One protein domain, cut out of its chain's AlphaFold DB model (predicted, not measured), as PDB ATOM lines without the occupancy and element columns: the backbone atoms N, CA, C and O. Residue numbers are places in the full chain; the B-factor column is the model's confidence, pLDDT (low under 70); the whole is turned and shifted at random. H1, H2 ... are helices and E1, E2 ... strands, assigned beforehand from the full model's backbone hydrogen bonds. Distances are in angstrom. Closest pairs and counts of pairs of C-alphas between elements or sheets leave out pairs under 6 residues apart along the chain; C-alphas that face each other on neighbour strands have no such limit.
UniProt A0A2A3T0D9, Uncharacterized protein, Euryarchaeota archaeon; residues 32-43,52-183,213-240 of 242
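Overview. This is residues 32 to 43, 52 to 183 and 213 to 240 of the 242 residues of an uncharacterized protein of Euryarchaeota archaeon (UniProt A0A2A3T0D9). A small wall of three parallel strands, E1, E2 and E5, has helices H3 and H4 over one face, and H5 packs on both of these helices. H2 and H6 graze the sheet, the small hairpin of E3 and E4 is a separate piece, and H1 and H7, far from the mean of the C-alphas, touch no helix. The 172 printed residues hold seven named helices and five named strands, in the order H1 H2 E1 H3 E2 E3 E4 H4 H5 H6 E5 H7; the class is mostly helix. The whole is compact, with a radius of gyration of the C-alphas of 16.3 A and spans of 48 by 46 by 32 A.

Along the chain. H1, residues 32 to 43, begins at C-alpha 32 (4.724, -65.742, -29.389) and is 16.5 A long. H2 is residues 71 to 83, 16.7 A; E1, 88 to 93, 16.6 A; H3, 105 to 118, 20.0 A; E2, 122 to 125. E3, 134 to 136, and E4, 141 to 143, are short. H4, 146 to 158, is 18.4 A, and H5, 165 to 180, is 22.0 A. H6 is residues 213 to 219, E5 221 to 225, and H7, 230 to 238, ends at C-alpha 238 (21.025, -24.358, -8.568).

Arrangement. The sheet runs E1 E2 E5, parallel, with N 123 and O 90 at 2.8 A and N 222 and O 122 at 2.9 A within hydrogen-bond range. H3 lies over E1 and E2 at a height over the sheet of 10.4 A; E1, H3 and E2 form a strand-helix-strand unit, two parallel neighbour strands with a helix between, and its crossover is right-handed. H4, on the same face, lies over E5 at 9.9 A. H5 touches H3, closest C-alphas Ala 109 and Leu 175 at 5.4 A, at a steep tilt of 52 degrees, opposite ways. H4 and H5 form a helical hairpin, closest C-alphas Asn 148 and Ile 179 at 4.8 A. E3 and E4 form an antiparallel hairpin, N 136 and O 141 at 2.9 A. Every O i to N i+4 pair is within hydrogen-bond range in H1, H3, H4, H5, H6 and H7; in H2, 6 of 9 are.

Size, cuts and confidence. The C-alphas farthest apart, those of Glu 43 and Ser 63, are 50.1 A apart. Residues 44 to 51 and 184 to 212 are not printed; the C-alpha gaps across these cuts are 24.3 A and 20.7 A. The link from E1 to H3 is long. Residues 59 to 68 have pLDDT under 70.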
ATOM      1  N   GLU A  32       5.899 -65.897 -28.522       89.06
ATOM      2  CA  GLU A  32       4.724 -65.742 -29.389       89.06
ATOM      3  C   GLU A  32       3.689 -64.763 -28.809       89.06
ATOM      4  O   GLU A  32       3.137 -63.942 -29.542       89.06
ATOM      5  N   ILE A  33       3.433 -64.820 -27.498       88.69
ATOM      6  CA  ILE A  33       2.514 -63.893 -26.824       88.69
ATOM      7  C   ILE A  33       3.086 -62.477 -26.836       88.69
ATOM      8  O   ILE A  33       2.348 -61.541 -27.145       88.69
ATOM      9  N   MET A  34       4.383 -62.318 -26.547       87.50
ATOM     10  CA  MET A  34       5.052 -61.015 -26.622       87.50
ATOM     11  C   MET A  34       4.933 -60.424 -28.018       87.50
ATOM     12  O   MET A  34       4.455 -59.304 -28.141       87.50
ATOM     13  N   LYS A  35       5.234 -61.207 -29.061       90.38
ATOM     14  CA  LYS A  35       5.102 -60.753 -30.446       90.38
ATOM     15  C   LYS A  35       3.680 -60.300 -30.787       90.38
ATOM     16  O   LYS A  35       3.497 -59.220 -31.332       90.38
ATOM     17  N   LYS A  36       2.656 -61.086 -30.434       90.88
ATOM     18  CA  LYS A  36       1.254 -60.693 -30.672       90.88
ATOM     19  C   LYS A  36       0.895 -59.393 -29.952       90.88
ATOM     20  O   LYS A  36       0.180 -58.565 -30.506       90.88
ATOM     21  N   ALA A  37       1.374 -59.217 -28.721       88.44
ATOM     22  CA  ALA A  37       1.139 -57.999 -27.958       88.44
ATOM     23  C   ALA A  37       1.844 -56.789 -28.589       88.44
ATOM     24  O   ALA A  37       1.205 -55.754 -28.761       88.44
ATOM     25  N   THR A  38       3.118 -56.914 -28.975       88.88
ATOM     26  CA  THR A  38       3.870 -55.825 -29.617       88.88
ATOM     27  C   THR A  38       3.295 -55.462 -30.981       88.88
ATOM     28  O   THR A  38       3.131 -54.280 -31.259       88.88
ATOM     29  N   ASP A  39       2.894 -56.448 -31.790       90.94
ATOM     30  CA  ASP A  39       2.257 -56.211 -33.093       90.94
ATOM     31  C   ASP A  39       0.960 -55.390 -32.917       90.94
ATOM     32  O   ASP A  39       0.772 -54.370 -33.579       90.94
ATOM     33  N   LEU A  40       0.114 -55.745 -31.937       90.12
ATOM     34  CA  LEU A  40      -1.098 -54.981 -31.608       90.12
ATOM     35  C   LEU A  40      -0.799 -53.553 -31.118       90.12
ATOM     36  O   LEU A  40      -1.539 -52.620 -31.441       90.12
ATOM     37  N   LEU A  41       0.255 -53.363 -30.320       88.88
ATOM     38  CA  LEU A  41       0.670 -52.036 -29.850       88.88
ATOM     39  C   LEU A  41       1.160 -51.172 -31.022       88.88
ATOM     40  O   LEU A  41       0.741 -50.017 -31.145       88.88
ATOM     41  N   ASN A  42       1.948 -51.755 -31.929       88.62
ATOM     42  CA  ASN A  42       2.458 -51.104 -33.135       88.62
ATOM     43  C   ASN A  42       1.333 -50.701 -34.097       88.62
ATOM     44  O   ASN A  42       1.296 -49.554 -34.545       88.62
ATOM     45  N   GLU A  43       0.362 -51.585 -34.354       90.12
ATOM     46  CA  GLU A  43      -0.832 -51.285 -35.167       90.12
ATOM     47  C   GLU A  43      -1.607 -50.067 -34.635       90.12
ATOM     48  O   GLU A  43      -2.200 -49.302 -35.399       90.12
ATOM     49  N   PHE A  52      12.615 -54.883 -16.744       86.62
ATOM     50  CA  PHE A  52      13.345 -55.874 -15.955       86.62
ATOM     51  C   PHE A  52      13.124 -55.574 -14.466       86.62
ATOM     52  O   PHE A  52      13.655 -54.575 -13.974       86.62
ATOM     53  N   PRO A  53      12.295 -56.363 -13.756       78.19
ATOM     54  CA  PRO A  53      11.976 -56.096 -12.354       78.19
ATOM     55  C   PRO A  53      13.138 -56.424 -11.412       78.19
ATOM     56  O   PRO A  53      13.259 -55.798 -10.363       78.19
ATOM     57  N   GLU A  54      13.974 -57.386 -11.794       84.12
ATOM     58  CA  GLU A  54      15.145 -57.847 -11.058       84.12
ATOM     59  C   GLU A  54      16.305 -57.963 -12.050       84.12
ATOM     60  O   GLU A  54      16.103 -58.330 -13.212       84.12
ATOM     61  N   LEU A  55      17.502 -57.603 -11.597       90.94
ATOM     62  CA  LEU A  55      18.740 -57.726 -12.356       90.94
ATOM     63  C   LEU A  55      19.678 -58.667 -11.598       90.94
ATOM     64  O   LEU A  55      19.718 -58.582 -10.368       90.94
ATOM     65  N   PRO A  56      20.446 -59.522 -12.295       91.25
ATOM     66  CA  PRO A  56      21.481 -60.303 -11.644       91.25
ATOM     67  C   PRO A  56      22.556 -59.375 -11.070       91.25
ATOM     68  O   PRO A  56      22.733 -58.227 -11.506       91.25
ATOM     69  N   ASP A  57      23.271 -59.869 -10.066       88.31
ATOM     70  CA  ASP A  57      24.433 -59.174  -9.529       88.31
ATOM     71  C   ASP A  57      25.517 -59.081 -10.605       88.31
ATOM     72  O   ASP A  57      25.795 -60.052 -11.305       88.31
ATOM     73  N   VAL A  58      26.154 -57.916 -10.718       87.38
ATOM     74  CA  VAL A  58      27.298 -57.715 -11.615       87.38
ATOM     75  C   VAL A  58      28.562 -57.730 -10.764       87.38
ATOM     76  O   VAL A  58      28.923 -56.732 -10.141       87.38
ATOM     77  N   GLY A  59      29.204 -58.895 -10.696       69.31
ATOM     78  CA  GLY A  59      30.459 -59.101  -9.983       69.31
ATOM     79  C   GLY A  59      31.644 -59.022 -10.935       69.31
ATOM     80  O   GLY A  59      31.857 -59.928 -11.736       69.31
ATOM     81  N   ILE A  60      32.443 -57.959 -10.833       66.75
ATOM     82  CA  ILE A  60      33.712 -57.882 -11.557       66.75
ATOM     83  C   ILE A  60      34.809 -58.501 -10.712       66.75
ATOM     84  O   ILE A  60      35.129 -58.009  -9.625       66.75
ATOM     85  N   ASN A  61      35.477 -59.506 -11.265       64.62
ATOM     86  CA  ASN A  61      36.765 -59.904 -10.740       64.62
ATOM     87  C   ASN A  61      37.852 -58.978 -11.307       64.62
ATOM     88  O   ASN A  61      38.403 -59.195 -12.384       64.62
ATOM     89  N   TYR A  62      38.194 -57.933 -10.548       63.12
ATOM     90  CA  TYR A  62      39.224 -56.954 -10.930       63.12
ATOM     91  C   TYR A  62      40.633 -57.559 -11.086       63.12
ATOM     92  O   TYR A  62      41.529 -56.889 -11.592       63.12
ATOM     93  N   SER A  63      40.853 -58.807 -10.649       61.28
ATOM     94  CA  SER A  63      42.132 -59.506 -10.836       61.28
ATOM     95  C   SER A  63      42.217 -60.228 -12.180       61.28
ATOM     96  O   SER A  63      43.313 -60.380 -12.717       61.28
ATOM     97  N   THR A  64      41.084 -60.677 -12.725       63.28
ATOM     98  CA  THR A  64      41.016 -61.406 -14.002       63.28
ATOM     99  C   THR A  64      40.463 -60.552 -15.143       63.28
ATOM    100  O   THR A  64      40.672 -60.895 -16.303       63.28
ATOM    101  N   ASN A  65      39.825 -59.413 -14.836       65.19
ATOM    102  CA  ASN A  65      39.009 -58.627 -15.771       65.19
ATOM    103  C   ASN A  65      37.915 -59.470 -16.448       65.19
ATOM    104  O   ASN A  65      37.483 -59.158 -17.559       65.19
ATOM    105  N   GLU A  66      37.504 -60.557 -15.794       63.00
ATOM    106  CA  GLU A  66      36.420 -61.414 -16.249       63.00
ATOM    107  C   GLU A  66      35.134 -61.024 -15.519       63.00
ATOM    108  O   GLU A  66      35.128 -60.690 -14.329       63.00
ATOM    109  N   ASP A  67      34.049 -61.028 -16.285       66.44
ATOM    110  CA  ASP A  67      32.697 -60.905 -15.773       66.44
ATOM    111  C   ASP A  67      32.284 -62.284 -15.243       66.44
ATOM    112  O   ASP A  67      32.080 -63.213 -16.022       66.44
ATOM    113  N   GLU A  68      32.244 -62.439 -13.918       66.88
ATOM    114  CA  GLU A  68      31.814 -63.681 -13.258       66.88
ATOM    115  C   GLU A  68      30.300 -63.686 -12.981       66.88
ATOM    116  O   GLU A  68      29.792 -64.563 -12.281       66.88
ATOM    117  N   SER A  69      29.568 -62.692 -13.495       79.69
ATOM    118  CA  SER A  69      28.120 -62.631 -13.345       79.69
ATOM    119  C   SER A  69      27.389 -63.585 -14.289       79.69
ATOM    120  O   SER A  69      27.912 -64.035 -15.307       79.69
ATOM    121  N   SER A  70      26.112 -63.825 -13.990       86.75
ATOM    122  CA  SER A  70      25.184 -64.478 -14.914       86.75
ATOM    123  C   SER A  70      24.592 -63.512 -15.953       86.75
ATOM    124  O   SER A  70      23.646 -63.869 -16.655       86.75
ATOM    125  N   TRP A  71      25.123 -62.288 -16.099       91.06
ATOM    126  CA  TRP A  71      24.532 -61.248 -16.949       91.06
ATOM    127  C   TRP A  71      24.409 -61.669 -18.416       91.06
ATOM    128  O   TRP A  71      23.341 -61.534 -19.020       91.06
ATOM    129  N   ASP A  72      25.485 -62.207 -18.989       88.81
ATOM    130  CA  ASP A  72      25.497 -62.644 -20.388       88.81
ATOM    131  C   ASP A  72      24.635 -63.906 -20.610       88.81
ATOM    132  O   ASP A  72      24.155 -64.136 -21.721       88.81
ATOM    133  N   GLU A  73      24.374 -64.695 -19.564       89.75
ATOM    134  CA  GLU A  73      23.493 -65.869 -19.623       89.75
ATOM    135  C   GLU A  73      22.008 -65.498 -19.462       89.75
ATOM    136  O   GLU A  73      21.147 -66.080 -20.125       89.75
ATOM    137  N   GLU A  74      21.693 -64.516 -18.613       89.81
ATOM    138  CA  GLU A  74      20.319 -64.167 -18.236       89.81
ATOM    139  C   GLU A  74      19.765 -62.956 -18.993       89.81
ATOM    140  O   GLU A  74      18.642 -62.993 -19.500       89.81
ATOM    141  N   ILE A  75      20.534 -61.869 -19.091       93.25
ATOM    142  CA  ILE A  75      20.056 -60.588 -19.625       93.25
ATOM    143  C   ILE A  75      20.259 -60.511 -21.132       93.25
ATOM    144  O   ILE A  75      19.326 -60.155 -21.861       93.25
ATOM    145  N   LEU A  76      21.448 -60.869 -21.626       92.94
ATOM    146  CA  LEU A  76      21.795 -60.711 -23.040       92.94
ATOM    147  C   LEU A  76      20.814 -61.437 -23.987       92.94
ATOM    148  O   LEU A  76      20.345 -60.797 -24.939       92.94
ATOM    149  N   PRO A  77      20.411 -62.706 -23.748       92.88
ATOM    150  CA  PRO A  77      19.470 -63.400 -24.627       92.88
ATOM    151  C   PRO A  77      18.074 -62.768 -24.610       92.88
ATOM    152  O   PRO A  77      17.400 -62.716 -25.641       92.88
ATOM    153  N   VAL A  78      17.642 -62.254 -23.454       91.81
ATOM    154  CA  VAL A  78      16.329 -61.619 -23.295       91.81
ATOM    155  C   VAL A  78      16.292 -60.277 -24.016       91.81
ATOM    156  O   VAL A  78      15.366 -60.041 -24.793       91.81
ATOM    157  N   VAL A  79      17.301 -59.420 -23.827       95.31
ATOM    158  CA  VAL A  79      17.379 -58.125 -24.522       95.31
ATOM    159  C   VAL A  79      17.483 -58.329 -26.033       95.31
ATOM    160  O   VAL A  79      16.775 -57.659 -26.782       95.31
ATOM    161  N   SER A  80      18.279 -59.303 -26.485       96.06
ATOM    162  CA  SER A  80      18.403 -59.645 -27.911       96.06
ATOM    163  C   SER A  80      17.064 -60.083 -28.505       96.06
ATOM    164  O   SER A  80      16.671 -59.622 -29.572       96.06
ATOM    165  N   MET A  81      16.313 -60.922 -27.786       93.56
ATOM    166  CA  MET A  81      14.980 -61.354 -28.208       93.56
ATOM    167  C   MET A  81      13.981 -60.192 -28.267       93.56
ATOM    168  O   MET A  81      13.190 -60.131 -29.206       93.56
ATOM    169  N   ILE A  82      14.017 -59.259 -27.307       93.44
ATOM    170  CA  ILE A  82      13.152 -58.069 -27.323       93.44
ATOM    171  C   ILE A  82      13.530 -57.140 -28.482       93.44
ATOM    172  O   ILE A  82      12.640 -56.577 -29.108       93.44
ATOM    173  N   ALA A  83      14.815 -57.012 -28.816       95.44
ATOM    174  CA  ALA A  83      15.279 -56.188 -29.934       95.44
ATOM    175  C   ALA A  83      14.792 -56.684 -31.307       95.44
ATOM    176  O   ALA A  83      14.685 -55.895 -32.243       95.44
ATOM    177  N   GLU A  84      14.437 -57.968 -31.430       95.12
ATOM    178  CA  GLU A  84      13.773 -58.508 -32.625       95.12
ATOM    179  C   GLU A  84      12.293 -58.090 -32.740       95.12
ATOM    180  O   GLU A  84      11.676 -58.275 -33.792       95.12
ATOM    181  N   LEU A  85      11.691 -57.559 -31.669       92.62
ATOM    182  CA  LEU A  85      10.316 -57.069 -31.674       92.62
ATOM    183  C   LEU A  85      10.295 -55.626 -32.188       92.62
ATOM    184  O   LEU A  85      10.862 -54.714 -31.587       92.62
ATOM    185  N   GLU A  86       9.606 -55.408 -33.305       91.62
ATOM    186  CA  GLU A  86       9.509 -54.088 -33.924       91.62
ATOM    187  C   GLU A  86       8.970 -53.041 -32.934       91.62
ATOM    188  O   GLU A  86       7.981 -53.273 -32.234       91.62
ATOM    189  N   GLY A  87       9.625 -51.881 -32.872       90.31
ATOM    190  CA  GLY A  87       9.204 -50.761 -32.026       90.31
ATOM    191  C   GLY A  87       9.387 -50.969 -30.518       90.31
ATOM    192  O   GLY A  87       8.942 -50.112 -29.752       90.31
ATOM    193  N   ALA A  88      10.017 -52.067 -30.086       92.88
ATOM    194  CA  ALA A  88      10.271 -52.336 -28.676       92.88
ATOM    195  C   ALA A  88      11.427 -51.504 -28.120       92.88
ATOM    196  O   ALA A  88      12.394 -51.180 -28.810       92.88
ATOM    197  N   GLY A  89      11.341 -51.210 -26.826       95.19
ATOM    198  CA  GLY A  89      12.451 -50.687 -26.043       95.19
ATOM    199  C   GLY A  89      12.563 -51.358 -24.682       95.19
ATOM    200  O   GLY A  89      11.684 -52.108 -24.255       95.19
ATOM    201  N   ILE A  90      13.636 -51.051 -23.964       95.62
ATOM    202  CA  ILE A  90      13.851 -51.492 -22.587       95.62
ATOM    203  C   ILE A  90      13.434 -50.396 -21.608       95.62
ATOM    204  O   ILE A  90      13.676 -49.208 -21.817       95.62
ATOM    205  N   LYS A  91      12.787 -50.782 -20.515       94.44
ATOM    206  CA  LYS A  91      12.529 -49.909 -19.373       94.44
ATOM    207  C   LYS A  91      13.328 -50.422 -18.186       94.44
ATOM    208  O   LYS A  91      13.160 -51.567 -17.782       94.44
ATOM    209  N   LEU A  92      14.125 -49.549 -17.586       95.12
ATOM    210  CA  LEU A  92      14.810 -49.844 -16.337       95.12
ATOM    211  C   LEU A  92      14.243 -48.988 -15.204       95.12
ATOM    212  O   LEU A  92      13.987 -47.792 -15.379       95.12
ATOM    213  N   ARG A  93      14.009 -49.601 -14.042       94.19
ATOM    214  CA  ARG A  93      13.692 -48.864 -12.815       94.19
ATOM    215  C   ARG A  93      14.996 -48.548 -12.084       94.19
ATOM    216  O   ARG A  93      15.817 -49.437 -11.923       94.19
ATOM    217  N   CYS A  94      15.172 -47.307 -11.644       94.88
ATOM    218  CA  CYS A  94      16.393 -46.826 -10.989       94.88
ATOM    219  C   CYS A  94      16.192 -46.523  -9.495       94.88
ATOM    220  O   CYS A  94      17.089 -45.977  -8.858       94.88
ATOM    221  N   GLY A  95      15.020 -46.851  -8.945       92.88
ATOM    222  CA  GLY A  95      14.696 -46.613  -7.545       92.88
ATOM    223  C   GLY A  95      13.311 -47.107  -7.134       92.88
ATOM    224  O   GLY A  95      12.493 -47.573  -7.940       92.88
ATOM    225  N   GLY A  96      13.019 -46.979  -5.847       90.56
ATOM    226  CA  GLY A  96      11.751 -47.367  -5.243       90.56
ATOM    227  C   GLY A  96      11.682 -46.945  -3.783       90.56
ATOM    228  O   GLY A  96      12.388 -46.041  -3.365       90.56
ATOM    229  N   ILE A  97      10.813 -47.601  -3.017       89.81
ATOM    230  CA  ILE A  97      10.590 -47.291  -1.594       89.81
ATOM    231  C   ILE A  97      11.474 -48.114  -0.643       89.81
ATOM    232  O   ILE A  97      11.370 -47.969   0.569       89.81
ATOM    233  N   VAL A  98      12.292 -49.018  -1.186       91.25
ATOM    234  CA  VAL A  98      13.229 -49.873  -0.443       91.25
ATOM    235  C   VAL A  98      14.595 -49.824  -1.118       91.25
ATOM    236  O   VAL A  98      14.674 -49.593  -2.327       91.25
ATOM    237  N   LYS A  99      15.659 -50.057  -0.348       91.19
ATOM    238  CA  LYS A  99      17.059 -49.981  -0.789       91.19
ATOM    239  C   LYS A  99      17.364 -50.879  -1.985       91.19
ATOM    240  O   LYS A  99      18.052 -50.464  -2.910       91.19
ATOM    241  N   GLU A 100      16.784 -52.072  -2.001       90.56
ATOM    242  CA  GLU A 100      16.980 -53.095  -3.031       90.56
ATOM    243  C   GLU A 100      16.351 -52.702  -4.377       90.56
ATOM    244  O   GLU A 100      16.647 -53.301  -5.403       90.56
ATOM    245  N   ALA A 101      15.492 -51.677  -4.399       92.19
ATOM    246  CA  ALA A 101      14.891 -51.169  -5.629       92.19
ATOM    247  C   ALA A 101      15.806 -50.205  -6.407       92.19
ATOM    248  O   ALA A 101      15.400 -49.726  -7.470       92.19
ATOM    249  N   PHE A 102      16.990 -49.883  -5.877       94.62
ATOM    250  CA  PHE A 102      17.997 -49.039  -6.515       94.62
ATOM    251  C   PHE A 102      19.110 -49.933  -7.085       94.62
ATOM    252  O   PHE A 102      19.915 -50.443  -6.305       94.62
ATOM    253  N   PRO A 103      19.183 -50.128  -8.417       95.25
ATOM    254  CA  PRO A 103      20.254 -50.910  -9.024       95.25
ATOM    255  C   PRO A 103      21.631 -50.338  -8.687       95.25
ATOM    256  O   PRO A 103      21.778 -49.121  -8.524       95.25
ATOM    257  N   SER A 104      22.655 -51.184  -8.635       95.38
ATOM    258  CA  SER A 104      24.032 -50.727  -8.450       95.38
ATOM    259  C   SER A 104      24.537 -49.924  -9.659       95.38
ATOM    260  O   SER A 104      23.913 -49.883 -10.724       95.38
ATOM    261  N   VAL A 105      25.684 -49.261  -9.501       96.44
ATOM    262  CA  VAL A 105      26.363 -48.566 -10.610       96.44
ATOM    263  C   VAL A 105      26.712 -49.560 -11.722       96.44
ATOM    264  O   VAL A 105      26.498 -49.279 -12.898       96.44
ATOM    265  N   GLU A 106      27.172 -50.742 -11.335       95.19
ATOM    266  CA  GLU A 106      27.580 -51.837 -12.208       95.19
ATOM    267  C   GLU A 106      26.387 -52.401 -12.984       95.19
ATOM    268  O   GLU A 106      26.468 -52.581 -14.197       95.19
ATOM    269  N   GLN A 107      25.245 -52.597 -12.322       95.75
ATOM    270  CA  GLN A 107      24.003 -53.025 -12.974       95.75
ATOM    271  C   GLN A 107      23.500 -51.992 -13.994       95.75
ATOM    272  O   GLN A 107      23.077 -52.355 -15.095       95.75
ATOM    273  N   MET A 108      23.575 -50.698 -13.662       96.88
ATOM    274  CA  MET A 108      23.239 -49.624 -14.603       96.88
ATOM    275  C   MET A 108      24.200 -49.603 -15.801       96.88
ATOM    276  O   MET A 108      23.747 -49.514 -16.943       96.88
ATOM    277  N   ALA A 109      25.510 -49.717 -15.556       96.50
ATOM    278  CA  ALA A 109      26.536 -49.746 -16.596       96.50
ATOM    279  C   ALA A 109      26.350 -50.942 -17.539       96.50
ATOM    280  O   ALA A 109      26.351 -50.759 -18.758       96.50
ATOM    281  N   ALA A 110      26.123 -52.138 -16.988       95.56
ATOM    282  CA  ALA A 110      25.890 -53.357 -17.754       95.56
ATOM    283  C   ALA A 110      24.649 -53.228 -18.647       95.56
ATOM    284  O   ALA A 110      24.728 -53.500 -19.842       95.56
ATOM    285  N   MET A 111      23.523 -52.728 -18.124       97.06
ATOM    286  CA  MET A 111      22.301 -52.575 -18.923       97.06
ATOM    287  C   MET A 111      22.437 -51.527 -20.030       97.06
ATOM    288  O   MET A 111      22.015 -51.787 -21.159       97.06
ATOM    289  N   ILE A 112      23.039 -50.367 -19.743       97.31
ATOM    290  CA  ILE A 112      23.278 -49.323 -20.754       97.31
ATOM    291  C   ILE A 112      24.206 -49.855 -21.853       97.31
ATOM    292  O   ILE A 112      23.921 -49.678 -23.041       97.31
ATOM    293  N   GLN A 113      25.273 -50.561 -21.467       96.19
ATOM    294  CA  GLN A 113      26.182 -51.225 -22.395       96.19
ATOM    295  C   GLN A 113      25.444 -52.254 -23.262       96.19
ATOM    296  O   GLN A 113      25.520 -52.181 -24.487       96.19
ATOM    297  N   THR A 114      24.695 -53.178 -22.653       96.06
ATOM    298  CA  THR A 114      23.930 -54.213 -23.362       96.06
ATOM    299  C   THR A 114      22.943 -53.602 -24.356       96.06
ATOM    300  O   THR A 114      22.941 -53.983 -25.526       96.06
ATOM    301  N   CYS A 115      22.138 -52.624 -23.929       97.00
ATOM    302  CA  CYS A 115      21.150 -51.986 -24.800       97.00
ATOM    303  C   CYS A 115      21.809 -51.251 -25.972       97.00
ATOM    304  O   CYS A 115      21.339 -51.348 -27.106       97.00
ATOM    305  N   THR A 116      22.922 -50.557 -25.715       95.25
ATOM    306  CA  THR A 116      23.644 -49.805 -26.748       95.25
ATOM    307  C   THR A 116      24.268 -50.728 -27.787       95.25
ATOM    308  O   THR A 116      24.081 -50.494 -28.978       95.25
ATOM    309  N   LEU A 117      24.947 -51.796 -27.356       94.69
ATOM    310  CA  LEU A 117      25.594 -52.752 -28.261       94.69
ATOM    311  C   LEU A 117      24.588 -53.541 -29.109       94.69
ATOM    312  O   LEU A 117      24.870 -53.847 -30.264       94.69
ATOM    313  N   ILE A 118      23.409 -53.839 -28.558       95.69
ATOM    314  CA  ILE A 118      22.312 -54.481 -29.298       95.69
ATOM    315  C   ILE A 118      21.582 -53.483 -30.212       95.69
ATOM    316  O   ILE A 118      20.986 -53.877 -31.213       95.69
ATOM    317  N   GLY A 119      21.633 -52.187 -29.898       94.56
ATOM    318  CA  GLY A 119      20.931 -51.143 -30.643       94.56
ATOM    319  C   GLY A 119      19.445 -51.029 -30.294       94.56
ATOM    320  O   GLY A 119      18.654 -50.599 -31.133       94.56
ATOM    321  N   ILE A 120      19.052 -51.404 -29.072       96.00
ATOM    322  CA  ILE A 120      17.677 -51.256 -28.574       96.00
ATOM    323  C   ILE A 120      17.533 -49.952 -27.764       96.00
ATOM    324  O   ILE A 120      18.352 -49.687 -26.880       96.00
ATOM    325  N   PRO A 121      16.501 -49.119 -28.019       96.38
ATOM    326  CA  PRO A 121      16.248 -47.933 -27.208       96.38
ATOM    327  C   PRO A 121      15.879 -48.314 -25.776       96.38
ATOM    328  O   PRO A 121      15.152 -49.278 -25.540       96.38
ATOM    329  N   MET A 122      16.277 -47.489 -24.816       96.31
ATOM    330  CA  MET A 122      15.897 -47.637 -23.421       96.31
ATOM    331  C   MET A 122      15.343 -46.348 -22.812       96.31
ATOM    332  O   MET A 122      15.569 -45.231 -23.285       96.31
ATOM    333  N   LYS A 123      14.592 -46.514 -21.727       95.19
ATOM    334  CA  LYS A 123      14.184 -45.437 -20.828       95.19
ATOM    335  C   LYS A 123      14.421 -45.847 -19.384       95.19
ATOM    336  O   LYS A 123      14.282 -47.021 -19.035       95.19
ATOM    337  N   CYS A 124      14.693 -44.867 -18.542       95.38
ATOM    338  CA  CYS A 124      14.866 -45.081 -17.112       95.38
ATOM    339  C   CYS A 124      13.667 -44.512 -16.355       95.38
ATOM    340  O   CYS A 124      13.007 -43.587 -16.806       95.38
ATOM    341  N   THR A 125      13.307 -45.058 -15.210       92.75
ATOM    342  CA  THR A 125      12.147 -44.576 -14.445       92.75
ATOM    343  C   THR A 125      12.373 -44.787 -12.968       92.75
ATOM    344  O   THR A 125      13.124 -45.682 -12.611       92.75
ATOM    345  N   ALA A 126      11.659 -44.031 -12.133       89.56
ATOM    346  CA  ALA A 126      11.722 -44.097 -10.674       89.56
ATOM    347  C   ALA A 126      13.106 -43.742 -10.098       89.56
ATOM    348  O   ALA A 126      14.121 -44.312 -10.477       89.56
ATOM    349  N   GLY A 127      13.142 -42.803  -9.151       84.19
ATOM    350  CA  GLY A 127      14.374 -42.450  -8.437       84.19
ATOM    351  C   GLY A 127      15.327 -41.507  -9.182       84.19
ATOM    352  O   GLY A 127      16.417 -41.265  -8.683       84.19
ATOM    353  N   LEU A 128      14.932 -40.941 -10.329       93.38
ATOM    354  CA  LEU A 128      15.738 -39.984 -11.103       93.38
ATOM    355  C   LEU A 128      15.231 -38.547 -10.915       93.38
ATOM    356  O   LEU A 128      14.634 -37.962 -11.816       93.38
ATOM    357  N   HIS A 129      15.443 -38.019  -9.712       93.44
ATOM    358  CA  HIS A 129      14.979 -36.693  -9.276       93.44
ATOM    359  C   HIS A 129      16.051 -35.617  -9.396       93.44
ATOM    360  O   HIS A 129      15.766 -34.485  -9.774       93.44
ATOM    361  N   HIS A 130      17.286 -36.013  -9.115       96.31
ATOM    362  CA  HIS A 130      18.424 -35.124  -8.982       96.31
ATOM    363  C   HIS A 130      19.365 -35.306 -10.181       96.31
ATOM    364  O   HIS A 130      19.453 -36.412 -10.728       96.31
ATOM    365  N   PRO A 131      20.062 -34.249 -10.629       97.38
ATOM    366  CA  PRO A 131      20.939 -34.321 -11.794       97.38
ATOM    367  C   PRO A 131      22.132 -35.235 -11.539       97.38
ATOM    368  O   PRO A 131      22.511 -35.991 -12.432       97.38
ATOM    369  N   ILE A 132      22.673 -35.204 -10.320       98.06
ATOM    370  CA  ILE A 132      23.909 -35.886  -9.943       98.06
ATOM    371  C   ILE A 132      23.641 -36.947  -8.874       98.06
ATOM    372  O   ILE A 132      22.777 -36.790  -8.002       98.06
ATOM    373  N   ARG A 133      24.368 -38.063  -8.969       97.94
ATOM    374  CA  ARG A 133      24.336 -39.154  -7.998       97.94
ATOM    375  C   ARG A 133      24.711 -38.636  -6.614       97.94
ATOM    376  O   ARG A 133      25.676 -37.900  -6.453       97.94
ATOM    377  N   HIS A 134      23.957 -39.056  -5.611       97.00
ATOM    378  CA  HIS A 134      24.153 -38.640  -4.226       97.00
ATOM    379  C   HIS A 134      23.640 -39.727  -3.283       97.00
ATOM    380  O   HIS A 134      22.865 -40.606  -3.674       97.00
ATOM    381  N   PHE A 135      24.095 -39.678  -2.036       97.19
ATOM    382  CA  PHE A 135      23.556 -40.520  -0.979       97.19
ATOM    383  C   PHE A 135      22.238 -39.932  -0.467       97.19
ATOM    384  O   PHE A 135      22.192 -38.760  -0.098       97.19
ATOM    385  N   ALA A 136      21.180 -40.740  -0.438       94.81
ATOM    386  CA  ALA A 136      19.874 -40.352   0.073       94.81
ATOM    387  C   ALA A 136      19.620 -41.033   1.422       94.81
ATOM    388  O   ALA A 136      19.405 -42.246   1.491       94.81
ATOM    389  N   GLU A 137      19.619 -40.238   2.495       95.06
ATOM    390  CA  GLU A 137      19.427 -40.733   3.865       95.06
ATOM    391  C   GLU A 137      18.078 -41.448   4.053       95.06
ATOM    392  O   GLU A 137      18.013 -42.434   4.782       95.06
ATOM    393  N   GLU A 138      17.019 -41.007   3.359       92.44
ATOM    394  CA  GLU A 138      15.674 -41.606   3.433       92.44
ATOM    395  C   GLU A 138      15.666 -43.101   3.073       92.44
ATOM    396  O   GLU A 138      14.926 -43.883   3.673       92.44
ATOM    397  N   TYR A 139      16.504 -43.500   2.117       92.50
ATOM    398  CA  TYR A 139      16.556 -44.864   1.589       92.50
ATOM    399  C   TYR A 139      17.800 -45.637   2.051       92.50
ATOM    400  O   TYR A 139      17.965 -46.797   1.668       92.50
ATOM    401  N   ASP A 140      18.684 -45.001   2.832       94.94
ATOM    402  CA  ASP A 140      20.003 -45.526   3.215       94.94
ATOM    403  C   ASP A 140      20.784 -46.094   2.009       94.94
ATOM    404  O   ASP A 140      21.351 -47.194   2.032       94.94
ATOM    405  N   THR A 141      20.754 -45.373   0.887       96.06
ATOM    406  CA  THR A 141      21.385 -45.814  -0.360       96.06
ATOM    407  C   THR A 141      21.710 -44.647  -1.278       96.06
ATOM    408  O   THR A 141      21.234 -43.528  -1.101       96.06
ATOM    409  N   TYR A 142      22.531 -44.909  -2.289       96.69
ATOM    410  CA  TYR A 142      22.857 -43.918  -3.303       96.69
ATOM    411  C   TYR A 142      21.828 -43.914  -4.437       96.69
ATOM    412  O   TYR A 142      21.657 -44.917  -5.137       96.69
ATOM    413  N   MET A 143      21.228 -42.755  -4.698       96.62
ATOM    414  CA  MET A 143      20.337 -42.523  -5.836       96.62
ATOM    415  C   MET A 143      21.131 -42.136  -7.083       96.62
ATOM    416  O   MET A 143      22.156 -41.461  -6.996       96.62
ATOM    417  N   HIS A 144      20.694 -42.580  -8.259       97.81
ATOM    418  CA  HIS A 144      21.334 -42.212  -9.527       97.81
ATOM    419  C   HIS A 144      20.950 -40.795  -9.950       97.81
ATOM    420  O   HIS A 144      19.813 -40.372  -9.745       97.81
ATOM    421  N   GLY A 145      21.886 -40.078 -10.571       97.62
ATOM    422  CA  GLY A 145      21.614 -38.777 -11.171       97.62
ATOM    423  C   GLY A 145      21.156 -38.903 -12.621       97.62
ATOM    424  O   GLY A 145      21.712 -39.696 -13.386       97.62
ATOM    425  N   PHE A 146      20.154 -38.133 -13.049       97.44
ATOM    426  CA  PHE A 146      19.712 -38.205 -14.446       97.44
ATOM    427  C   PHE A 146      20.782 -37.694 -15.429       97.44
ATOM    428  O   PHE A 146      20.870 -38.227 -16.530       97.44
ATOM    429  N   ILE A 147      21.650 -36.748 -15.053       97.56
ATOM    430  CA  ILE A 147      22.782 -36.343 -15.905       97.56
ATOM    431  C   ILE A 147      23.808 -37.469 -16.008       97.56
ATOM    432  O   ILE A 147      24.252 -37.762 -17.115       97.56
ATOM    433  N   ASN A 148      24.104 -38.177 -14.912       98.25
ATOM    434  CA  ASN A 148      24.990 -39.344 -14.950       98.25
ATOM    435  C   ASN A 148      24.491 -40.406 -15.941       98.25
ATOM    436  O   ASN A 148      25.241 -40.873 -16.797       98.25
ATOM    437  N   ILE A 149      23.207 -40.769 -15.854       97.75
ATOM    438  CA  ILE A 149      22.615 -41.834 -16.675       97.75
ATOM    439  C   ILE A 149      22.528 -41.438 -18.153       97.75
ATOM    440  O   ILE A 149      22.846 -42.242 -19.030       97.75
ATOM    441  N   PHE A 150      22.118 -40.205 -18.457       96.75
ATOM    442  CA  PHE A 150      22.065 -39.742 -19.844       96.75
ATOM    443  C   PHE A 150      23.450 -39.504 -20.425       96.75
ATOM    444  O   PHE A 150      23.681 -39.877 -21.573       96.75
ATOM    445  N   GLY A 151      24.374 -38.961 -19.635       97.06
ATOM    446  CA  GLY A 151      25.775 -38.837 -20.011       97.06
ATOM    447  C   GLY A 151      26.376 -40.194 -20.352       97.06
ATOM    448  O   GLY A 151      27.003 -40.327 -21.398       97.06
ATOM    449  N   ALA A 152      26.110 -41.227 -19.545       97.31
ATOM    450  CA  ALA A 152      26.528 -42.596 -19.831       97.31
ATOM    451  C   ALA A 152      25.969 -43.100 -21.167       97.31
ATOM    452  O   ALA A 152      26.719 -43.618 -21.990       97.31
ATOM    453  N   GLY A 153      24.683 -42.879 -21.445       96.44
ATOM    454  CA  GLY A 153      24.107 -43.232 -22.743       96.44
ATOM    455  C   GLY A 153      24.751 -42.497 -23.923       96.44
ATOM    456  O   GLY A 153      25.035 -43.127 -24.940       96.44
ATOM    457  N   VAL A 154      25.022 -41.191 -23.792       96.19
ATOM    458  CA  VAL A 154      25.706 -40.396 -24.829       96.19
ATOM    459  C   VAL A 154      27.131 -40.902 -25.030       96.19
ATOM    460  O   VAL A 154      27.549 -41.103 -26.168       96.19
ATOM    461  N   PHE A 155      27.851 -41.168 -23.942       94.94
ATOM    462  CA  PHE A 155      29.185 -41.747 -23.985       94.94
ATOM    463  C   PHE A 155      29.177 -43.065 -24.757       94.94
ATOM    464  O   PHE A 155      29.880 -43.189 -25.755       94.94
ATOM    465  N   THR A 156      28.317 -44.008 -24.368       93.12
ATOM    466  CA  THR A 156      28.261 -45.336 -24.999       93.12
ATOM    467  C   THR A 156      27.888 -45.261 -26.477       93.12
ATOM    468  O   THR A 156      28.476 -45.969 -27.285       93.12
ATOM    469  N   SER A 157      26.935 -44.401 -26.861       89.81
ATOM    470  CA  SER A 157      26.478 -44.300 -28.256       89.81
ATOM    471  C   SER A 157      27.501 -43.671 -29.206       89.81
ATOM    472  O   SER A 157      27.337 -43.770 -30.419       89.81
ATOM    473  N   ASN A 158      28.514 -42.989 -28.667       87.06
ATOM    474  CA  ASN A 158      29.590 -42.353 -29.433       87.06
ATOM    475  C   ASN A 158      30.940 -43.058 -29.248       87.06
ATOM    476  O   ASN A 158      31.914 -42.714 -29.917       87.06
ATOM    477  N   PHE A 159      31.005 -44.048 -28.358       82.56
ATOM    478  CA  PHE A 159      32.182 -44.880 -28.184       82.56
ATOM    479  C   PHE A 159      32.258 -45.904 -29.328       82.56
ATOM    480  O   PHE A 159      31.225 -46.459 -29.710       82.56
ATOM    481  N   PRO A 160      33.447 -46.181 -29.896       86.31
ATOM    482  CA  PRO A 160      33.602 -47.266 -30.856       86.31
ATOM    483  C   PRO A 160      33.082 -48.584 -30.280       86.31
ATOM    484  O   PRO A 160      33.330 -48.894 -29.113       86.31
ATOM    485  N   ASN A 161      32.377 -49.363 -31.103       88.75
ATOM    486  CA  ASN A 161      31.952 -50.694 -30.688       88.75
ATOM    487  C   ASN A 161      33.191 -51.519 -30.300       88.75
ATOM    488  O   ASN A 161      34.152 -51.535 -31.068       88.75
ATOM    489  N   PRO A 162      33.183 -52.187 -29.135       91.88
ATOM    490  CA  PRO A 162      34.307 -52.990 -28.690       91.88
ATOM    491  C   PRO A 162      34.476 -54.217 -29.590       91.88
ATOM    492  O   PRO A 162      33.528 -54.979 -29.793       91.88
ATOM    493  N   ASP A 163      35.695 -54.450 -30.071       89.81
ATOM    494  CA  ASP A 163      36.038 -55.581 -30.941       89.81
ATOM    495  C   ASP A 163      36.325 -56.868 -30.148       89.81
ATOM    496  O   ASP A 163      36.412 -57.964 -30.706       89.81
ATOM    497  N   ASN A 164      36.515 -56.756 -28.831       88.69
ATOM    498  CA  ASN A 164      36.872 -57.866 -27.952       88.69
ATOM    499  C   ASN A 164      36.410 -57.635 -26.500       88.69
ATOM    500  O   ASN A 164      35.949 -56.554 -26.125       88.69
ATOM    501  N   SER A 165      36.557 -58.664 -25.659       86.56
ATOM    502  CA  SER A 165      36.141 -58.624 -24.251       86.56
ATOM    503  C   SER A 165      36.872 -57.563 -23.424       86.56
ATOM    504  O   SER A 165      36.259 -56.959 -22.549       86.56
ATOM    505  N   GLN A 166      38.145 -57.278 -23.719       87.62
ATOM    506  CA  GLN A 166      38.916 -56.263 -22.993       87.62
ATOM    507  C   GLN A 166      38.390 -54.855 -23.279       87.62
ATOM    508  O   GLN A 166      38.281 -54.034 -22.371       87.62
ATOM    509  N   GLU A 167      38.022 -54.569 -24.527       90.81
ATOM    510  CA  GLU A 167      37.410 -53.292 -24.898       90.81
ATOM    511  C   GLU A 167      35.999 -53.148 -24.324       90.81
ATOM    512  O   GLU A 167      35.663 -52.080 -23.806       90.81
ATOM    513  N   ARG A 168      35.202 -54.228 -24.323       90.62
ATOM    514  CA  ARG A 168      33.887 -54.255 -23.657       90.62
ATOM    515  C   ARG A 168      34.036 -53.948 -22.169       90.62
ATOM    516  O   ARG A 168      33.317 -53.099 -21.641       90.62
ATOM    517  N   PHE A 169      35.005 -54.578 -21.510       89.25
ATOM    518  CA  PHE A 169      35.306 -54.339 -20.103       89.25
ATOM    519  C   PHE A 169      35.770 -52.900 -19.848       89.25
ATOM    520  O   PHE A 169      35.295 -52.233 -18.934       89.25
ATOM    521  N   ARG A 170      36.637 -52.356 -20.706       90.06
ATOM    522  CA  ARG A 170      37.085 -50.964 -20.593       90.06
ATOM    523  C   ARG A 170      35.929 -49.974 -20.723       90.06
ATOM    524  O   ARG A 170      35.852 -49.032 -19.938       90.06
ATOM    525  N   MET A 171      35.025 -50.187 -21.680       92.81
ATOM    526  CA  MET A 171      33.811 -49.380 -21.805       92.81
ATOM    527  C   MET A 171      32.946 -49.486 -20.544       92.81
ATOM    528  O   MET A 171      32.475 -48.469 -20.046       92.81
ATOM    529  N   PHE A 172      32.781 -50.692 -19.997       93.12
ATOM    530  CA  PHE A 172      32.025 -50.921 -18.766       93.12
ATOM    531  C   PHE A 172      32.594 -50.112 -17.582       93.12
ATOM    532  O   PHE A 172      31.842 -49.475 -16.841       93.12
ATOM    533  N   ILE A 173      33.919 -50.092 -17.417       91.81
ATOM    534  CA  ILE A 173      34.581 -49.342 -16.339       91.81
ATOM    535  C   ILE A 173      34.351 -47.835 -16.498       91.81
ATOM    536  O   ILE A 173      33.988 -47.165 -15.533       91.81
ATOM    537  N   LEU A 174      34.489 -47.302 -17.714       93.88
ATOM    538  CA  LEU A 174      34.240 -45.882 -17.990       93.88
ATOM    539  C   LEU A 174      32.777 -45.496 -17.723       93.88
ATOM    540  O   LEU A 174      32.519 -44.458 -17.115       93.88
ATOM    541  N   LEU A 175      31.828 -46.361 -18.095       95.50
ATOM    542  CA  LEU A 175      30.414 -46.181 -17.757       95.50
ATOM    543  C   LEU A 175      30.189 -46.159 -16.251       95.50
ATOM    544  O   LEU A 175      29.485 -45.283 -15.755       95.50
ATOM    545  N   SER A 176      30.807 -47.086 -15.523       95.31
ATOM    546  CA  SER A 176      30.684 -47.162 -14.069       95.31
ATOM    547  C   SER A 176      31.211 -45.894 -13.393       95.31
ATOM    548  O   SER A 176      30.560 -45.365 -12.496       95.31
ATOM    549  N   HIS A 177      32.327 -45.332 -13.866       95.81
ATOM    550  CA  HIS A 177      32.833 -44.048 -13.368       95.81
ATOM    551  C   HIS A 177      31.863 -42.889 -13.623       95.81
ATOM    552  O   HIS A 177      31.588 -42.115 -12.712       95.81
ATOM    553  N   LEU A 178      31.314 -42.786 -14.833       97.38
ATOM    554  CA  LEU A 178      30.381 -41.718 -15.201       97.38
ATOM    555  C   LEU A 178      29.055 -41.814 -14.430       97.38
ATOM    556  O   LEU A 178      28.546 -40.817 -13.915       97.38
ATOM    557  N   ILE A 179      28.516 -43.026 -14.295       97.94
ATOM    558  CA  ILE A 179      27.304 -43.303 -13.510       97.94
ATOM    559  C   ILE A 179      27.555 -43.043 -12.019       97.94
ATOM    560  O   ILE A 179      26.681 -42.535 -11.317       97.94
ATOM    561  N   GLY A 180      28.756 -43.377 -11.546       97.31
ATOM    562  CA  GLY A 180      29.210 -43.227 -10.170       97.31
ATOM    563  C   GLY A 180      29.595 -41.805  -9.754       97.31
ATOM    564  O   GLY A 180      29.832 -41.590  -8.567       97.31
ATOM    565  N   GLU A 181      29.667 -40.849 -10.685       97.69
ATOM    566  CA  GLU A 181      30.136 -39.487 -10.415       97.69
ATOM    567  C   GLU A 181      29.174 -38.706  -9.505       97.69
ATOM    568  O   GLU A 181      27.986 -38.582  -9.801       97.69
ATOM    569  N   GLN A 182      29.707 -38.136  -8.425       97.44
ATOM    570  CA  GLN A 182      28.954 -37.386  -7.407       97.44
ATOM    571  C   GLN A 182      29.302 -35.892  -7.381       97.44
ATOM    572  O   GLN A 182      28.658 -35.106  -6.690       97.44
ATOM    573  N   THR A 183      30.326 -35.485  -8.127       97.12
ATOM    574  CA  THR A 183      30.843 -34.119  -8.157       97.12
ATOM    575  C   THR A 183      30.298 -33.401  -9.382       97.12
ATOM    576  O   THR A 183      30.717 -33.670 -10.507       97.12
ATOM    577  N   ILE A 213      24.670 -35.803 -28.553       96.31
ATOM    578  CA  ILE A 213      23.616 -35.753 -27.529       96.31
ATOM    579  C   ILE A 213      22.242 -35.964 -28.173       96.31
ATOM    580  O   ILE A 213      21.470 -36.825 -27.740       96.31
ATOM    581  N   LYS A 214      21.928 -35.226 -29.241       95.94
ATOM    582  CA  LYS A 214      20.643 -35.318 -29.946       95.94
ATOM    583  C   LYS A 214      20.409 -36.704 -30.550       95.94
ATOM    584  O   LYS A 214      19.301 -37.233 -30.447       95.94
ATOM    585  N   ASN A 215      21.437 -37.305 -31.145       94.81
ATOM    586  CA  ASN A 215      21.381 -38.649 -31.714       94.81
ATOM    587  C   ASN A 215      21.085 -39.695 -30.638       94.81
ATOM    588  O   ASN A 215      20.155 -40.488 -30.805       94.81
ATOM    589  N   CYS A 216      21.803 -39.643 -29.514       96.00
ATOM    590  CA  CYS A 216      21.562 -40.527 -28.378       96.00
ATOM    591  C   CYS A 216      20.130 -40.378 -27.847       96.00
ATOM    592  O   CYS A 216      19.421 -41.372 -27.676       96.00
ATOM    593  N   ARG A 217      19.655 -39.139 -27.655       94.88
ATOM    594  CA  ARG A 217      18.300 -38.860 -27.146       94.88
ATOM    595  C   ARG A 217      17.190 -39.336 -28.085       94.88
ATOM    596  O   ARG A 217      16.098 -39.650 -27.621       94.88
ATOM    597  N   GLY A 218      17.459 -39.391 -29.390       92.25
ATOM    598  CA  GLY A 218      16.503 -39.852 -30.396       92.25
ATOM    599  C   GLY A 218      16.455 -41.369 -30.599       92.25
ATOM    600  O   GLY A 218      15.456 -41.861 -31.121       92.25
ATOM    601  N   LYS A 219      17.511 -42.108 -30.229       91.44
ATOM    602  CA  LYS A 219      17.669 -43.529 -30.601       91.44
ATOM    603  C   LYS A 219      18.005 -44.469 -29.446       91.44
ATOM    604  O   LYS A 219      17.595 -45.620 -29.488       91.44
ATOM    605  N   ASN A 220      18.744 -44.002 -28.445       94.19
ATOM    606  CA  ASN A 220      19.305 -44.842 -27.388       94.19
ATOM    607  C   ASN A 220      18.635 -44.545 -26.047       94.19
ATOM    608  O   ASN A 220      17.977 -45.411 -25.489       94.19
ATOM    609  N   MET A 221      18.740 -43.311 -25.553       95.81
ATOM    610  CA  MET A 221      18.189 -42.905 -24.258       95.81
ATOM    611  C   MET A 221      16.962 -42.026 -24.465       95.81
ATOM    612  O   MET A 221      17.090 -40.824 -24.696       95.81
ATOM    613  N   ILE A 222      15.761 -42.597 -24.372       94.81
ATOM    614  CA  ILE A 222      14.532 -41.922 -24.816       94.81
ATOM    615  C   ILE A 222      13.945 -40.994 -23.756       94.81
ATOM    616  O   ILE A 222      13.545 -39.868 -24.052       94.81
ATOM    617  N   SER A 223      13.878 -41.426 -22.503       92.94
ATOM    618  CA  SER A 223      13.282 -40.621 -21.431       92.94
ATOM    619  C   SER A 223      13.723 -41.096 -20.055       92.94
ATOM    620  O   SER A 223      14.209 -42.221 -19.907       92.94
ATOM    621  N   TYR A 224      13.542 -40.227 -19.059       93.25
ATOM    622  CA  TYR A 224      13.475 -40.649 -17.670       93.25
ATOM    623  C   TYR A 224      12.145 -40.278 -17.021       93.25
ATOM    624  O   TYR A 224      11.426 -39.409 -17.513       93.25
ATOM    625  N   GLY A 225      11.823 -40.948 -15.915       89.19
ATOM    626  CA  GLY A 225      10.678 -40.622 -15.071       89.19
ATOM    627  C   GLY A 225      11.104 -40.079 -13.709       89.19
ATOM    628  O   GLY A 225      11.806 -40.774 -12.977       89.19
ATOM    629  N   SER A 226      10.591 -38.897 -13.368       89.25
ATOM    630  CA  SER A 226      10.601 -38.303 -12.027       89.25
ATOM    631  C   SER A 226       9.158 -38.140 -11.542       89.25
ATOM    632  O   SER A 226       8.276 -37.821 -12.345       89.25
ATOM    633  N   CYS A 227       8.887 -38.362 -10.249       88.62
ATOM    634  CA  CYS A 227       7.559 -38.084  -9.683       88.62
ATOM    635  C   CYS A 227       7.324 -36.590  -9.387       88.62
ATOM    636  O   CYS A 227       6.187 -36.192  -9.137       88.62
ATOM    637  N   SER A 228       8.368 -35.764  -9.505       88.19
ATOM    638  CA  SER A 228       8.302 -34.310  -9.406       88.19
ATOM    639  C   SER A 228       8.784 -33.671 -10.702       88.19
ATOM    640  O   SER A 228       9.870 -33.963 -11.200       88.19
ATOM    641  N   PHE A 229       7.969 -32.774 -11.255       86.44
ATOM    642  CA  PHE A 229       8.396 -31.943 -12.381       86.44
ATOM    643  C   PHE A 229       9.342 -30.822 -11.933       86.44
ATOM    644  O   PHE A 229      10.213 -30.411 -12.691       86.44
ATOM    645  N   GLN A 230       9.161 -30.323 -10.709       92.69
ATOM    646  CA  GLN A 230       9.845 -29.126 -10.232       92.69
ATOM    647  C   GLN A 230      11.257 -29.430  -9.716       92.69
ATOM    648  O   GLN A 230      12.167 -28.659  -9.997       92.69
ATOM    649  N   GLU A 231      11.451 -30.565  -9.036       93.56
ATOM    650  CA  GLU A 231      12.746 -30.942  -8.442       93.56
ATOM    651  C   GLU A 231      13.892 -30.990  -9.469       93.56
ATOM    652  O   GLU A 231      14.864 -30.265  -9.266       93.56
ATOM    653  N   PRO A 232      13.784 -31.706 -10.616       94.81
ATOM    654  CA  PRO A 232      14.861 -31.697 -11.606       94.81
ATOM    655  C   PRO A 232      15.201 -30.293 -12.118       94.81
ATOM    656  O   PRO A 232      16.360 -29.991 -12.375       94.81
ATOM    657  N   ILE A 233      14.194 -29.427 -12.280       95.31
ATOM    658  CA  ILE A 233      14.382 -28.066 -12.797       95.31
ATOM    659  C   ILE A 233      15.092 -27.187 -11.768       95.31
ATOM    660  O   ILE A 233      15.984 -26.421 -12.130       95.31
ATOM    661  N   ASP A 234      14.679 -27.262 -10.505       97.06
ATOM    662  CA  ASP A 234      15.256 -26.443  -9.443       97.06
ATOM    663  C   ASP A 234      16.714 -26.812  -9.189       97.06
ATOM    664  O   ASP A 234      17.546 -25.917  -9.040       97.06
ATOM    665  N   ASP A 235      17.046 -28.099  -9.226       96.75
ATOM    666  CA  ASP A 235      18.421 -28.556  -9.063       96.75
ATOM    667  C   ASP A 235      19.315 -28.128 -10.231       96.75
ATOM    668  O   ASP A 235      20.431 -27.661 -10.014       96.75
ATOM    669  N   LEU A 236      18.823 -28.210 -11.474       96.62
ATOM    670  CA  LEU A 236      19.574 -27.720 -12.636       96.62
ATOM    671  C   LEU A 236      19.848 -26.216 -12.542       96.62
ATOM    672  O   LEU A 236      20.960 -25.782 -12.836       96.62
ATOM    673  N   LYS A 237      18.876 -25.420 -12.082       96.62
ATOM    674  CA  LYS A 237      19.071 -23.980 -11.847       96.62
ATOM    675  C   LYS A 237      20.079 -23.705 -10.738       96.62
ATOM    676  O   LYS A 237      20.881 -22.786 -10.867       96.62
ATOM    677  N   GLN A 238      20.049 -24.482  -9.656       96.69
ATOM    678  CA  GLN A 238      21.025 -24.358  -8.568       96.69
ATOM    679  C   GLN A 238      22.452 -24.645  -9.050       96.69
ATOM    680  O   GLN A 238      23.384 -23.983  -8.602       96.69
ATOM    681  N   LEU A 239      22.609 -25.572  -9.997       96.19
ATOM    682  CA  LEU A 239      23.880 -25.864 -10.662       96.19
ATOM    683  C   LEU A 239      24.246 -24.860 -11.770       96.19
ATOM    684  O   LEU A 239      25.353 -24.913 -12.299       96.19
ATOM    685  N   GLY A 240      23.346 -23.940 -12.133       95.12
ATOM    686  CA  GLY A 240      23.551 -22.991 -13.229       95.12
ATOM    687  C   GLY A 240      23.467 -23.617 -14.625       95.12
ATOM    688  O   GLY A 240      23.990 -23.048 -15.579       95.12
TER     689      GLY A 240